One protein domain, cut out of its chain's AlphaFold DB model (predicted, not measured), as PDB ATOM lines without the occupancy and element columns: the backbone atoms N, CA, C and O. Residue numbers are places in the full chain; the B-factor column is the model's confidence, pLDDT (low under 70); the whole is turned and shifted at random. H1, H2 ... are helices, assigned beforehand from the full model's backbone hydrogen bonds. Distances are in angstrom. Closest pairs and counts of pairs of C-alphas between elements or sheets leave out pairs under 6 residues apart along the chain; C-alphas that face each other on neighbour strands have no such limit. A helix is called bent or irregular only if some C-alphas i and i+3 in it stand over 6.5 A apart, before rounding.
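Overview. This is residues 89 to 164 of the 216 residues of an uncharacterized protein of Puccinia graminis f. sp. tritici (UniProt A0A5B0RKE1). Three helices lie side by side in a row, H1, H2, H3, with H2 in the middle and each running opposite to the one before, and the shorter H4 is set crosswise at the end of the row where H2 begins and H3 ends. H4 packs with its first part on the first residues of H2. The printed part has 76 residues with four named helices, H1 to H4 in chain order, and no named strand; the class is all helix. The whole is compact, with a radius of gyration of the C-alphas of 12.8 A, and elongated, spanning 35 by 22 by 22 A.

Arrangement. H3, residues 130 to 147, is the longest helix by residues, and it touches H2, residues 112 to 127, at a shallow tilt of 14 degrees, opposite ways. Their closest C-alphas are those of Ala 123 and Gly 136, 4.2 A apart, and the two form a helical hairpin. H2 is the hub, touching three other helices. It touches H1, residues 89 to 105, at a shallow tilt of 10 degrees, opposite ways, with the closest C-alphas, those of Ile 93 and Cys 125, 5.4 A apart; these two also form a helical hairpin. H4, residues 152 to 163, touches H2 about perpendicular, at 79 degrees. H2 touches H4 with residues 112 to 116 alone, and H4 touches H2 with residues 152 to 156 alone; their closest C-alphas, those of Ala 113 and Val 152, are 4.8 A apart. H3 and H4 are close but not clearly touching, with the C-alphas of Cys 147 and Ala 153 the closest at 6.7 A. H1 is apart from H3 and from H4. The helix packing is mostly aligned, only just, with 2 of 3 touching pairs at a shallow tilt. Every O i to N i+4 pair is within hydrogen-bond range in H1, H2 and H4, and 12 of 14 are in H3.

Along the chain. H3 measures 24.6 A from its first to its last C-alpha, with C-alpha 130 at (124.580, 141.906, 129.061). It has a kink of 28 degrees near residue 137 and is irregular, with C-alphas 131 and 134 standing 7.8 A apart. H2 measures 22.1 A. H1 measures 24.4 A and begins at C-alpha 89, (116.881, 136.407, 133.322). H4 measures 16.5 A and ends at C-alpha 163, (122.222, 141.577, 161.258).

Size, cuts and confidence. The two C-alphas farthest apart, those of Ser 131 and Lys 162, are 36.7 A apart. The printed part has no cut. The links H2 to H3 and H3 to H4 are tight, and the link H1 to H2, six residues, is short. The mean pLDDT of the printed part is 81.1, and residue 109 and residues 159 to 164 are under 70.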
ATOM      1  N   ALA A  89     116.390 135.703 132.135       78.38
ATOM      2  CA  ALA A  89     116.881 136.407 133.322       78.38
ATOM      3  C   ALA A  89     116.023 137.633 133.683       78.38
ATOM      4  O   ALA A  89     116.009 138.044 134.841       78.38
ATOM      5  N   SER A  90     115.263 138.178 132.727       81.81
ATOM      6  CA  SER A  90     114.399 139.361 132.893       81.81
ATOM      7  C   SER A  90     113.449 139.275 134.097       81.81
ATOM      8  O   SER A  90     113.338 140.242 134.845       81.81
ATOM      9  N   LYS A  91     112.826 138.115 134.366       84.25
ATOM     10  CA  LYS A  91     111.965 137.921 135.551       84.25
ATOM     11  C   LYS A  91     112.716 138.084 136.871       84.25
ATOM     12  O   LYS A  91     112.227 138.764 137.769       84.25
ATOM     13  N   ASN A  92     113.899 137.482 136.986       83.38
ATOM     14  CA  ASN A  92     114.720 137.582 138.195       83.38
ATOM     15  C   ASN A  92     115.270 139.002 138.370       83.38
ATOM     16  O   ASN A  92     115.332 139.507 139.488       83.38
ATOM     17  N   ILE A  93     115.623 139.660 137.264       85.69
ATOM     18  CA  ILE A  93     116.094 141.044 137.275       85.69
ATOM     19  C   ILE A  93     114.961 141.982 137.694       85.69
ATOM     20  O   ILE A  93     115.167 142.792 138.587       85.69
ATOM     21  N   ASN A  94     113.753 141.842 137.147       85.56
ATOM     22  CA  ASN A  94     112.610 142.662 137.555       85.56
ATOM     23  C   ASN A  94     112.240 142.449 139.026       85.56
ATOM     24  O   ASN A  94     112.023 143.427 139.730       85.56
ATOM     25  N   ALA A  95     112.266 141.208 139.521       86.25
ATOM     26  CA  ALA A  95     112.066 140.941 140.946       86.25
ATOM     27  C   ALA A  95     113.149 141.604 141.820       86.25
ATOM     28  O   ALA A  95     112.854 142.125 142.895       86.25
ATOM     29  N   CYS A  96     114.399 141.624 141.345       86.81
ATOM     30  CA  CYS A  96     115.496 142.343 141.990       86.81
ATOM     31  C   CYS A  96     115.220 143.855 142.020       86.81
ATOM     32  O   CYS A  96     115.321 144.472 143.077       86.81
ATOM     33  N   LEU A  97     114.793 144.444 140.897       85.44
ATOM     34  CA  LEU A  97     114.463 145.868 140.807       85.44
ATOM     35  C   LEU A  97     113.296 146.252 141.725       85.44
ATOM     36  O   LEU A  97     113.408 147.244 142.438       85.44
ATOM     37  N   GLU A  98     112.230 145.451 141.783       84.88
ATOM     38  CA  GLU A  98     111.103 145.686 142.697       84.88
ATOM     39  C   GLU A  98     111.538 145.657 144.166       84.88
ATOM     40  O   GLU A  98     111.115 146.500 144.963       84.88
ATOM     41  N   HIS A  99     112.407 144.710 144.534       80.56
ATOM     42  CA  HIS A  99     112.917 144.620 145.899       80.56
ATOM     43  C   HIS A  99     113.748 145.851 146.260       80.56
ATOM     44  O   HIS A  99     113.511 146.475 147.295       80.56
ATOM     45  N   VAL A 100     114.659 146.254 145.368       82.75
ATOM     46  CA  VAL A 100     115.495 147.428 145.614       82.75
ATOM     47  C   VAL A 100     114.665 148.705 145.625       82.75
ATOM     48  O   VAL A 100     114.913 149.559 146.466       82.75
ATOM     49  N   HIS A 101     113.633 148.838 144.788       76.81
ATOM     50  CA  HIS A 101     112.713 149.978 144.866       76.81
ATOM     51  C   HIS A 101     112.033 150.077 146.229       76.81
ATOM     52  O   HIS A 101     111.904 151.170 146.787       76.81
ATOM     53  N   LYS A 102     111.625 148.936 146.790       75.00
ATOM     54  CA  LYS A 102     111.018 148.890 148.120       75.00
ATOM     55  C   LYS A 102     112.016 149.297 149.203       75.00
ATOM     56  O   LYS A 102     111.645 150.045 150.108       75.00
ATOM     57  N   ASP A 103     113.261 148.846 149.112       70.00
ATOM     58  CA  ASP A 103     114.312 149.213 150.066       70.00
ATOM     59  C   ASP A 103     114.689 150.695 149.949       70.00
ATOM     60  O   ASP A 103     114.742 151.400 150.954       70.00
ATOM     61  N   VAL A 104     114.803 151.206 148.726       71.50
ATOM     62  CA  VAL A 104     115.012 152.626 148.415       71.50
ATOM     63  C   VAL A 104     113.935 153.500 149.021       71.50
ATOM     64  O   VAL A 104     114.251 154.490 149.671       71.50
ATOM     65  N   SER A 105     112.666 153.121 148.882       72.00
ATOM     66  CA  SER A 105     111.553 153.898 149.437       72.00
ATOM     67  C   SER A 105     111.623 154.058 150.963       72.00
ATOM     68  O   SER A 105     111.056 155.003 151.509       72.00
ATOM     69  N   SER A 106     112.333 153.156 151.650       72.88
ATOM     70  CA  SER A 106     112.534 153.201 153.102       72.88
ATOM     71  C   SER A 106     113.738 154.037 153.537       72.88
ATOM     72  O   SER A 106     113.913 154.305 154.727       72.88
ATOM     73  N   CYS A 107     114.564 154.463 152.588       74.81
ATOM     74  CA  CYS A 107     115.786 155.184 152.875       74.81
ATOM     75  C   CYS A 107     115.583 156.686 152.924       74.81
ATOM     76  O   CYS A 107     114.650 157.230 152.347       74.81
ATOM     77  N   HIS A 108     116.461 157.365 153.657       75.38
ATOM     78  CA  HIS A 108     116.480 158.818 153.709       75.38
ATOM     79  C   HIS A 108     117.451 159.355 152.655       75.38
ATOM     80  O   HIS A 108     118.518 158.786 152.451       75.38
ATOM     81  N   GLN A 109     117.115 160.476 152.013       69.12
ATOM     82  CA  GLN A 109     117.916 161.056 150.915       69.12
ATOM     83  C   GLN A 109     119.334 161.441 151.326       69.12
ATOM     84  O   GLN A 109     120.231 161.495 150.499       69.12
ATOM     85  N   SER A 110     119.518 161.754 152.604       76.06
ATOM     86  CA  SER A 110     120.810 162.134 153.175       76.06
ATOM     87  C   SER A 110     121.551 160.944 153.789       76.06
ATOM     88  O   SER A 110     122.570 161.138 154.445       76.06
ATOM     89  N   ASP A 111     121.014 159.727 153.663       82.44
ATOM     90  CA  ASP A 111     121.684 158.524 154.140       82.44
ATOM     91  C   ASP A 111     122.526 157.920 153.014       82.44
ATOM     92  O   ASP A 111     122.101 157.010 152.299       82.44
ATOM     93  N   ASP A 112     123.748 158.438 152.877       83.38
ATOM     94  CA  ASP A 112     124.732 157.938 151.914       83.38
ATOM     95  C   ASP A 112     125.020 156.442 152.085       83.38
ATOM     96  O   ASP A 112     125.369 155.769 151.117       83.38
ATOM     97  N   ALA A 113     124.824 155.885 153.287       85.31
ATOM     98  CA  ALA A 113     125.014 154.463 153.519       85.31
ATOM     99  C   ALA A 113     123.883 153.641 152.893       85.31
ATOM    100  O   ALA A 113     124.149 152.622 152.251       85.31
ATOM    101  N   CYS A 114     122.632 154.102 152.987       85.38
ATOM    102  CA  CYS A 114     121.571 153.450 152.231       85.38
ATOM    103  C   CYS A 114     121.710 153.664 150.715       85.38
ATOM    104  O   CYS A 114     121.513 152.719 149.948       85.38
ATOM    105  N   LEU A 115     122.065 154.868 150.261       83.44
ATOM    106  CA  LEU A 115     122.247 155.129 148.830       83.44
ATOM    107  C   LEU A 115     123.364 154.256 148.242       83.44
ATOM    108  O   LEU A 115     123.174 153.633 147.198       83.44
ATOM    109  N   CYS A 116     124.483 154.120 148.955       87.62
ATOM    110  CA  CYS A 116     125.562 153.186 148.639       87.62
ATOM    111  C   CYS A 116     125.034 151.757 148.417       87.62
ATOM    112  O   CYS A 116     125.240 151.181 147.345       87.62
ATOM    113  N   GLN A 117     124.297 151.205 149.389       87.81
ATOM    114  CA  GLN A 117     123.759 149.845 149.302       87.81
ATOM    115  C   GLN A 117     122.735 149.696 148.170       87.81
ATOM    116  O   GLN A 117     122.763 148.724 147.418       87.81
ATOM    117  N   THR A 118     121.855 150.682 148.022       86.81
ATOM    118  CA  THR A 118     120.842 150.753 146.967       86.81
ATOM    119  C   THR A 118     121.471 150.650 145.586       86.81
ATOM    120  O   THR A 118     121.101 149.785 144.791       86.81
ATOM    121  N   TYR A 119     122.422 151.537 145.284       86.62
ATOM    122  CA  TYR A 119     123.017 151.609 143.956       86.62
ATOM    123  C   TYR A 119     123.890 150.382 143.674       86.62
ATOM    124  O   TYR A 119     123.937 149.914 142.538       86.62
ATOM    125  N   ALA A 120     124.517 149.806 144.706       87.62
ATOM    126  CA  ALA A 120     125.235 148.540 144.593       87.62
ATOM    127  C   ALA A 120     124.291 147.365 144.273       87.62
ATOM    128  O   ALA A 120     124.607 146.529 143.418       87.62
ATOM    129  N   ASN A 121     123.111 147.324 144.898       87.81
ATOM    130  CA  ASN A 121     122.091 146.319 144.606       87.81
ATOM    131  C   ASN A 121     121.545 146.490 143.180       87.81
ATOM    132  O   ASN A 121     121.472 145.511 142.442       87.81
ATOM    133  N   LEU A 122     121.260 147.724 142.746       86.38
ATOM    134  CA  LEU A 122     120.849 148.032 141.369       86.38
ATOM    135  C   LEU A 122     121.887 147.580 140.340       86.38
ATOM    136  O   LEU A 122     121.546 146.912 139.364       86.38
ATOM    137  N   ALA A 123     123.160 147.914 140.565       88.19
ATOM    138  CA  ALA A 123     124.253 147.495 139.694       88.19
ATOM    139  C   ALA A 123     124.312 145.967 139.571       88.19
ATOM    140  O   ALA A 123     124.499 145.442 138.475       88.19
ATOM    141  N   SER A 124     124.081 145.260 140.680       87.88
ATOM    142  CA  SER A 124     124.031 143.796 140.713       87.88
ATOM    143  C   SER A 124     122.815 143.241 139.961       87.88
ATOM    144  O   SER A 124     122.969 142.283 139.206       87.88
ATOM    145  N   CYS A 125     121.636 143.866 140.086       87.25
ATOM    146  CA  CYS A 125     120.440 143.476 139.331       87.25
ATOM    147  C   CYS A 125     120.686 143.577 137.815       87.25
ATOM    148  O   CYS A 125     120.375 142.651 137.070       87.25
ATOM    149  N   TYR A 126     121.286 144.678 137.352       84.69
ATOM    150  CA  TYR A 126     121.553 144.890 135.926       84.69
ATOM    151  C   TYR A 126     122.751 144.086 135.397       84.69
ATOM    152  O   TYR A 126     122.799 143.801 134.202       84.69
ATOM    153  N   ASN A 127     123.678 143.645 136.256       84.50
ATOM    154  CA  ASN A 127     124.801 142.785 135.857       84.50
ATOM    155  C   ASN A 127     124.345 141.403 135.349       84.50
ATOM    156  O   ASN A 127     125.022 140.796 134.522       84.50
ATOM    157  N   GLY A 128     123.160 140.943 135.766       79.12
ATOM    158  CA  GLY A 128     122.534 139.726 135.246       79.12
ATOM    159  C   GLY A 128     122.112 139.808 133.774       79.12
ATOM    160  O   GLY A 128     121.665 138.803 133.223       79.12
ATOM    161  N   CYS A 129     122.240 140.978 133.133       83.81
ATOM    162  CA  CYS A 129     121.901 141.165 131.733       83.81
ATOM    163  C   CYS A 129     122.973 141.912 130.923       83.81
ATOM    164  O   CYS A 129     123.238 143.091 131.172       83.81
ATOM    165  N   PRO A 130     123.526 141.291 129.864       82.31
ATOM    166  CA  PRO A 130     124.580 141.906 129.061       82.31
ATOM    167  C   PRO A 130     124.107 143.140 128.280       82.31
ATOM    168  O   PRO A 130     124.890 144.069 128.093       82.31
ATOM    169  N   SER A 131     122.834 143.207 127.868       83.19
ATOM    170  CA  SER A 131     122.302 144.367 127.134       83.19
ATOM    171  C   SER A 131     122.199 145.632 127.996       83.19
ATOM    172  O   SER A 131     122.085 146.731 127.462       83.19
ATOM    173  N   LEU A 132     122.228 145.482 129.325       81.19
ATOM    174  CA  LEU A 132     122.094 146.560 130.309       81.19
ATOM    175  C   LEU A 132     123.386 146.777 131.106       81.19
ATOM    176  O   LEU A 132     123.396 147.547 132.065       81.19
ATOM    177  N   ALA A 133     124.494 146.150 130.699       81.19
ATOM    178  CA  ALA A 133     125.771 146.245 131.401       81.19
ATOM    179  C   ALA A 133     126.246 147.699 131.571       81.19
ATOM    180  O   ALA A 133     126.729 148.067 132.638       81.19
ATOM    181  N   ALA A 134     126.037 148.554 130.563       83.12
ATOM    182  CA  ALA A 134     126.367 149.978 130.647       83.12
ATOM    183  C   ALA A 134     125.574 150.705 131.751       83.12
ATOM    184  O   ALA A 134     126.124 151.536 132.472       83.12
ATOM    185  N   GLN A 135     124.298 150.353 131.920       82.12
ATOM    186  CA  GLN A 135     123.450 150.903 132.975       82.12
ATOM    187  C   GLN A 135     123.874 150.369 134.354       82.12
ATOM    188  O   GLN A 135     123.955 151.130 135.317       82.12
ATOM    189  N   GLY A 136     124.238 149.085 134.435       84.38
ATOM    190  CA  GLY A 136     124.836 148.491 135.632       84.38
ATOM    191  C   GLY A 136     126.126 149.195 136.066       84.38
ATOM    192  O   GLY A 136     126.272 149.541 137.239       84.38
ATOM    193  N   GLU A 137     127.034 149.493 135.131       85.25
ATOM    194  CA  GLU A 137     128.272 150.228 135.428       85.25
ATOM    195  C   GLU A 137     128.003 151.681 135.856       85.25
ATOM    196  O   GLU A 137     128.685 152.198 136.744       85.25
ATOM    197  N   GLN A 138     126.969 152.335 135.315       86.19
ATOM    198  CA  GLN A 138     126.556 153.662 135.782       86.19
ATOM    199  C   GLN A 138     126.104 153.632 137.250       86.19
ATOM    200  O   GLN A 138     126.482 154.507 138.035       86.19
ATOM    201  N   TYR A 139     125.302 152.642 137.651       85.56
ATOM    202  CA  TYR A 139     124.878 152.507 139.049       85.56
ATOM    203  C   TYR A 139     126.023 152.098 139.969       85.56
ATOM    204  O   TYR A 139     126.089 152.564 141.098       85.56
ATOM    205  N   LYS A 140     126.972 151.303 139.481       86.44
ATOM    206  CA  LYS A 140     128.189 150.955 140.222       86.44
ATOM    207  C   LYS A 140     129.094 152.164 140.465       86.44
ATOM    208  O   LYS A 140     129.681 152.293 141.532       86.44
ATOM    209  N   SER A 141     129.198 153.069 139.494       87.56
ATOM    210  CA  SER A 141     129.923 154.330 139.680       87.56
ATOM    211  C   SER A 141     129.240 155.211 140.733       87.56
ATOM    212  O   SER A 141     129.893 155.701 141.652       87.56
ATOM    213  N   GLN A 142     127.911 155.340 140.663       85.62
ATOM    214  CA  GLN A 142     127.127 156.074 141.665       85.62
ATOM    215  C   GLN A 142     127.235 155.441 143.057       85.62
ATOM    216  O   GLN A 142     127.424 156.154 144.040       85.62
ATOM    217  N   SER A 143     127.186 154.109 143.159       86.56
ATOM    218  CA  SER A 143     127.378 153.431 144.440       86.56
ATOM    219  C   SER A 143     128.753 153.749 145.009       86.56
ATOM    220  O   SER A 143     128.833 154.182 146.150       86.56
ATOM    221  N   ALA A 144     129.819 153.660 144.211       88.12
ATOM    222  CA  ALA A 144     131.169 153.988 144.656       88.12
ATOM    223  C   ALA A 144     131.285 155.429 145.181       88.12
ATOM    224  O   ALA A 144     131.958 155.649 146.190       88.12
ATOM    225  N   GLN A 145     130.605 156.398 144.558       88.00
ATOM    226  CA  GLN A 145     130.586 157.790 145.020       88.00
ATOM    227  C   GLN A 145     129.963 157.921 146.416       88.00
ATOM    228  O   GLN A 145     130.582 158.507 147.301       88.00
ATOM    229  N   HIS A 146     128.795 157.316 146.642       84.25
ATOM    230  CA  HIS A 146     128.129 157.352 147.949       84.25
ATOM    231  C   HIS A 146     128.852 156.501 149.001       84.25
ATOM    232  O   HIS A 146     129.000 156.917 150.146       84.25
ATOM    233  N   CYS A 147     129.376 155.335 148.620       87.12
ATOM    234  CA  CYS A 147     130.119 154.455 149.522       87.12
ATOM    235  C   CYS A 147     131.453 155.061 149.980       87.12
ATOM    236  O   CYS A 147     131.960 154.685 151.036       87.12
ATOM    237  N   SER A 148     132.025 155.983 149.199       88.88
ATOM    238  CA  SER A 148     133.276 156.674 149.539       88.88
ATOM    239  C   SER A 148     133.072 157.852 150.498       88.88
ATOM    240  O   SER A 148     134.054 158.454 150.935       88.88
ATOM    241  N   MET A 149     131.823 158.199 150.835       87.31
ATOM    242  CA  MET A 149     131.531 159.267 151.787       87.31
ATOM    243  C   MET A 149     131.985 158.876 153.205       87.31
ATOM    244  O   MET A 149     131.846 157.719 153.622       87.31
ATOM    245  N   PRO A 150     132.528 159.829 153.983       85.25
ATOM    246  CA  PRO A 150     133.063 159.543 155.307       85.25
ATOM    247  C   PRO A 150     131.978 159.000 156.250       85.25
ATOM    248  O   PRO A 150     130.882 159.549 156.347       85.25
ATOM    249  N   GLY A 151     132.298 157.918 156.965       81.81
ATOM    250  CA  GLY A 151     131.398 157.269 157.924       81.81
ATOM    251  C   GLY A 151     130.380 156.297 157.314       81.81
ATOM    252  O   GLY A 151     129.654 155.638 158.062       81.81
ATOM    253  N   VAL A 152     130.326 156.155 155.984       84.75
ATOM    254  CA  VAL A 152     129.458 155.167 155.320       84.75
ATOM    255  C   VAL A 152     129.964 153.743 155.535       84.75
ATOM    256  O   VAL A 152     129.174 152.866 155.884       84.75
ATOM    257  N   ALA A 153     131.269 153.509 155.395       81.19
ATOM    258  CA  ALA A 153     131.867 152.189 155.594       81.19
ATOM    259  C   ALA A 153     131.618 151.654 157.017       81.19
ATOM    260  O   ALA A 153     131.205 150.506 157.191       81.19
ATOM    261  N   GLU A 154     131.783 152.496 158.040       83.06
ATOM    262  CA  GLU A 154     131.496 152.164 159.436       83.06
ATOM    263  C   GLU A 154     130.009 151.885 159.669       83.06
ATOM    264  O   GLU A 154     129.673 150.907 160.338       83.06
ATOM    265  N   LYS A 155     129.109 152.696 159.096       80.00
ATOM    266  CA  LYS A 155     127.657 152.466 159.175       80.00
ATOM    267  C   LYS A 155     127.247 151.146 158.525       80.00
ATOM    268  O   LYS A 155     126.454 150.404 159.101       80.00
ATOM    269  N   MET A 156     127.800 150.834 157.356       78.31
ATOM    270  CA  MET A 156     127.551 149.577 156.647       78.31
ATOM    271  C   MET A 156     128.087 148.373 157.425       78.31
ATOM    272  O   MET A 156     127.391 147.370 157.578       78.31
ATOM    273  N   LYS A 157     129.279 148.492 158.014       79.12
ATOM    274  CA  LYS A 157     129.851 147.460 158.884       79.12
ATOM    275  C   LYS A 157     129.013 147.242 160.151       79.12
ATOM    276  O   LYS A 157     128.733 146.100 160.501       79.12
ATOM    277  N   ALA A 158     128.555 148.311 160.799       75.12
ATOM    278  CA  ALA A 158     127.686 148.226 161.972       75.12
ATOM    279  C   ALA A 158     126.313 147.610 161.638       75.12
ATOM    280  O   ALA A 158     125.769 146.835 162.427       75.12
ATOM    281  N   ALA A 159     125.760 147.902 160.457       69.31
ATOM    282  CA  ALA A 159     124.541 147.262 159.967       69.31
ATOM    283  C   ALA A 159     124.742 145.753 159.724       69.31
ATOM    284  O   ALA A 159     123.890 144.951 160.113       69.31
ATOM    285  N   ALA A 160     125.886 145.352 159.163       67.50
ATOM    286  CA  ALA A 160     126.243 143.945 158.968       67.50
ATOM    287  C   ALA A 160     126.439 143.189 160.301       67.50
ATOM    288  O   ALA A 160     125.992 142.047 160.446       67.50
ATOM    289  N   GLU A 161     127.044 143.829 161.306       63.72
ATOM    290  CA  GLU A 161     127.202 143.270 162.657       63.72
ATOM    291  C   GLU A 161     125.854 143.146 163.392       63.72
ATOM    292  O   GLU A 161     125.570 142.116 164.012       63.72
ATOM    293  N   LYS A 162     124.961 144.137 163.252       58.09
ATOM    294  CA  LYS A 162     123.603 144.089 163.822       58.09
ATOM    295  C   LYS A 162     122.761 142.964 163.216       58.09
ATOM    296  O   LYS A 162     122.026 142.301 163.945       58.09
ATOM    297  N   ASN A 163     122.909 142.692 161.918       53.38
ATOM    298  CA  ASN A 163     122.222 141.577 161.258       53.38
ATOM    299  C   ASN A 163     122.795 140.198 161.648       53.38
ATOM    300  O   ASN A 163     122.130 139.179 161.484       53.38
ATOM    301  N   SER A 164     124.004 140.159 162.219       52.47
ATOM    302  CA  SER A 164     124.656 138.928 162.688       52.47
ATOM    303  C   SER A 164     124.280 138.534 164.128       52.47
ATOM    304  O   SER A 164     124.663 137.460 164.582       52.47
TER     305      SER A 164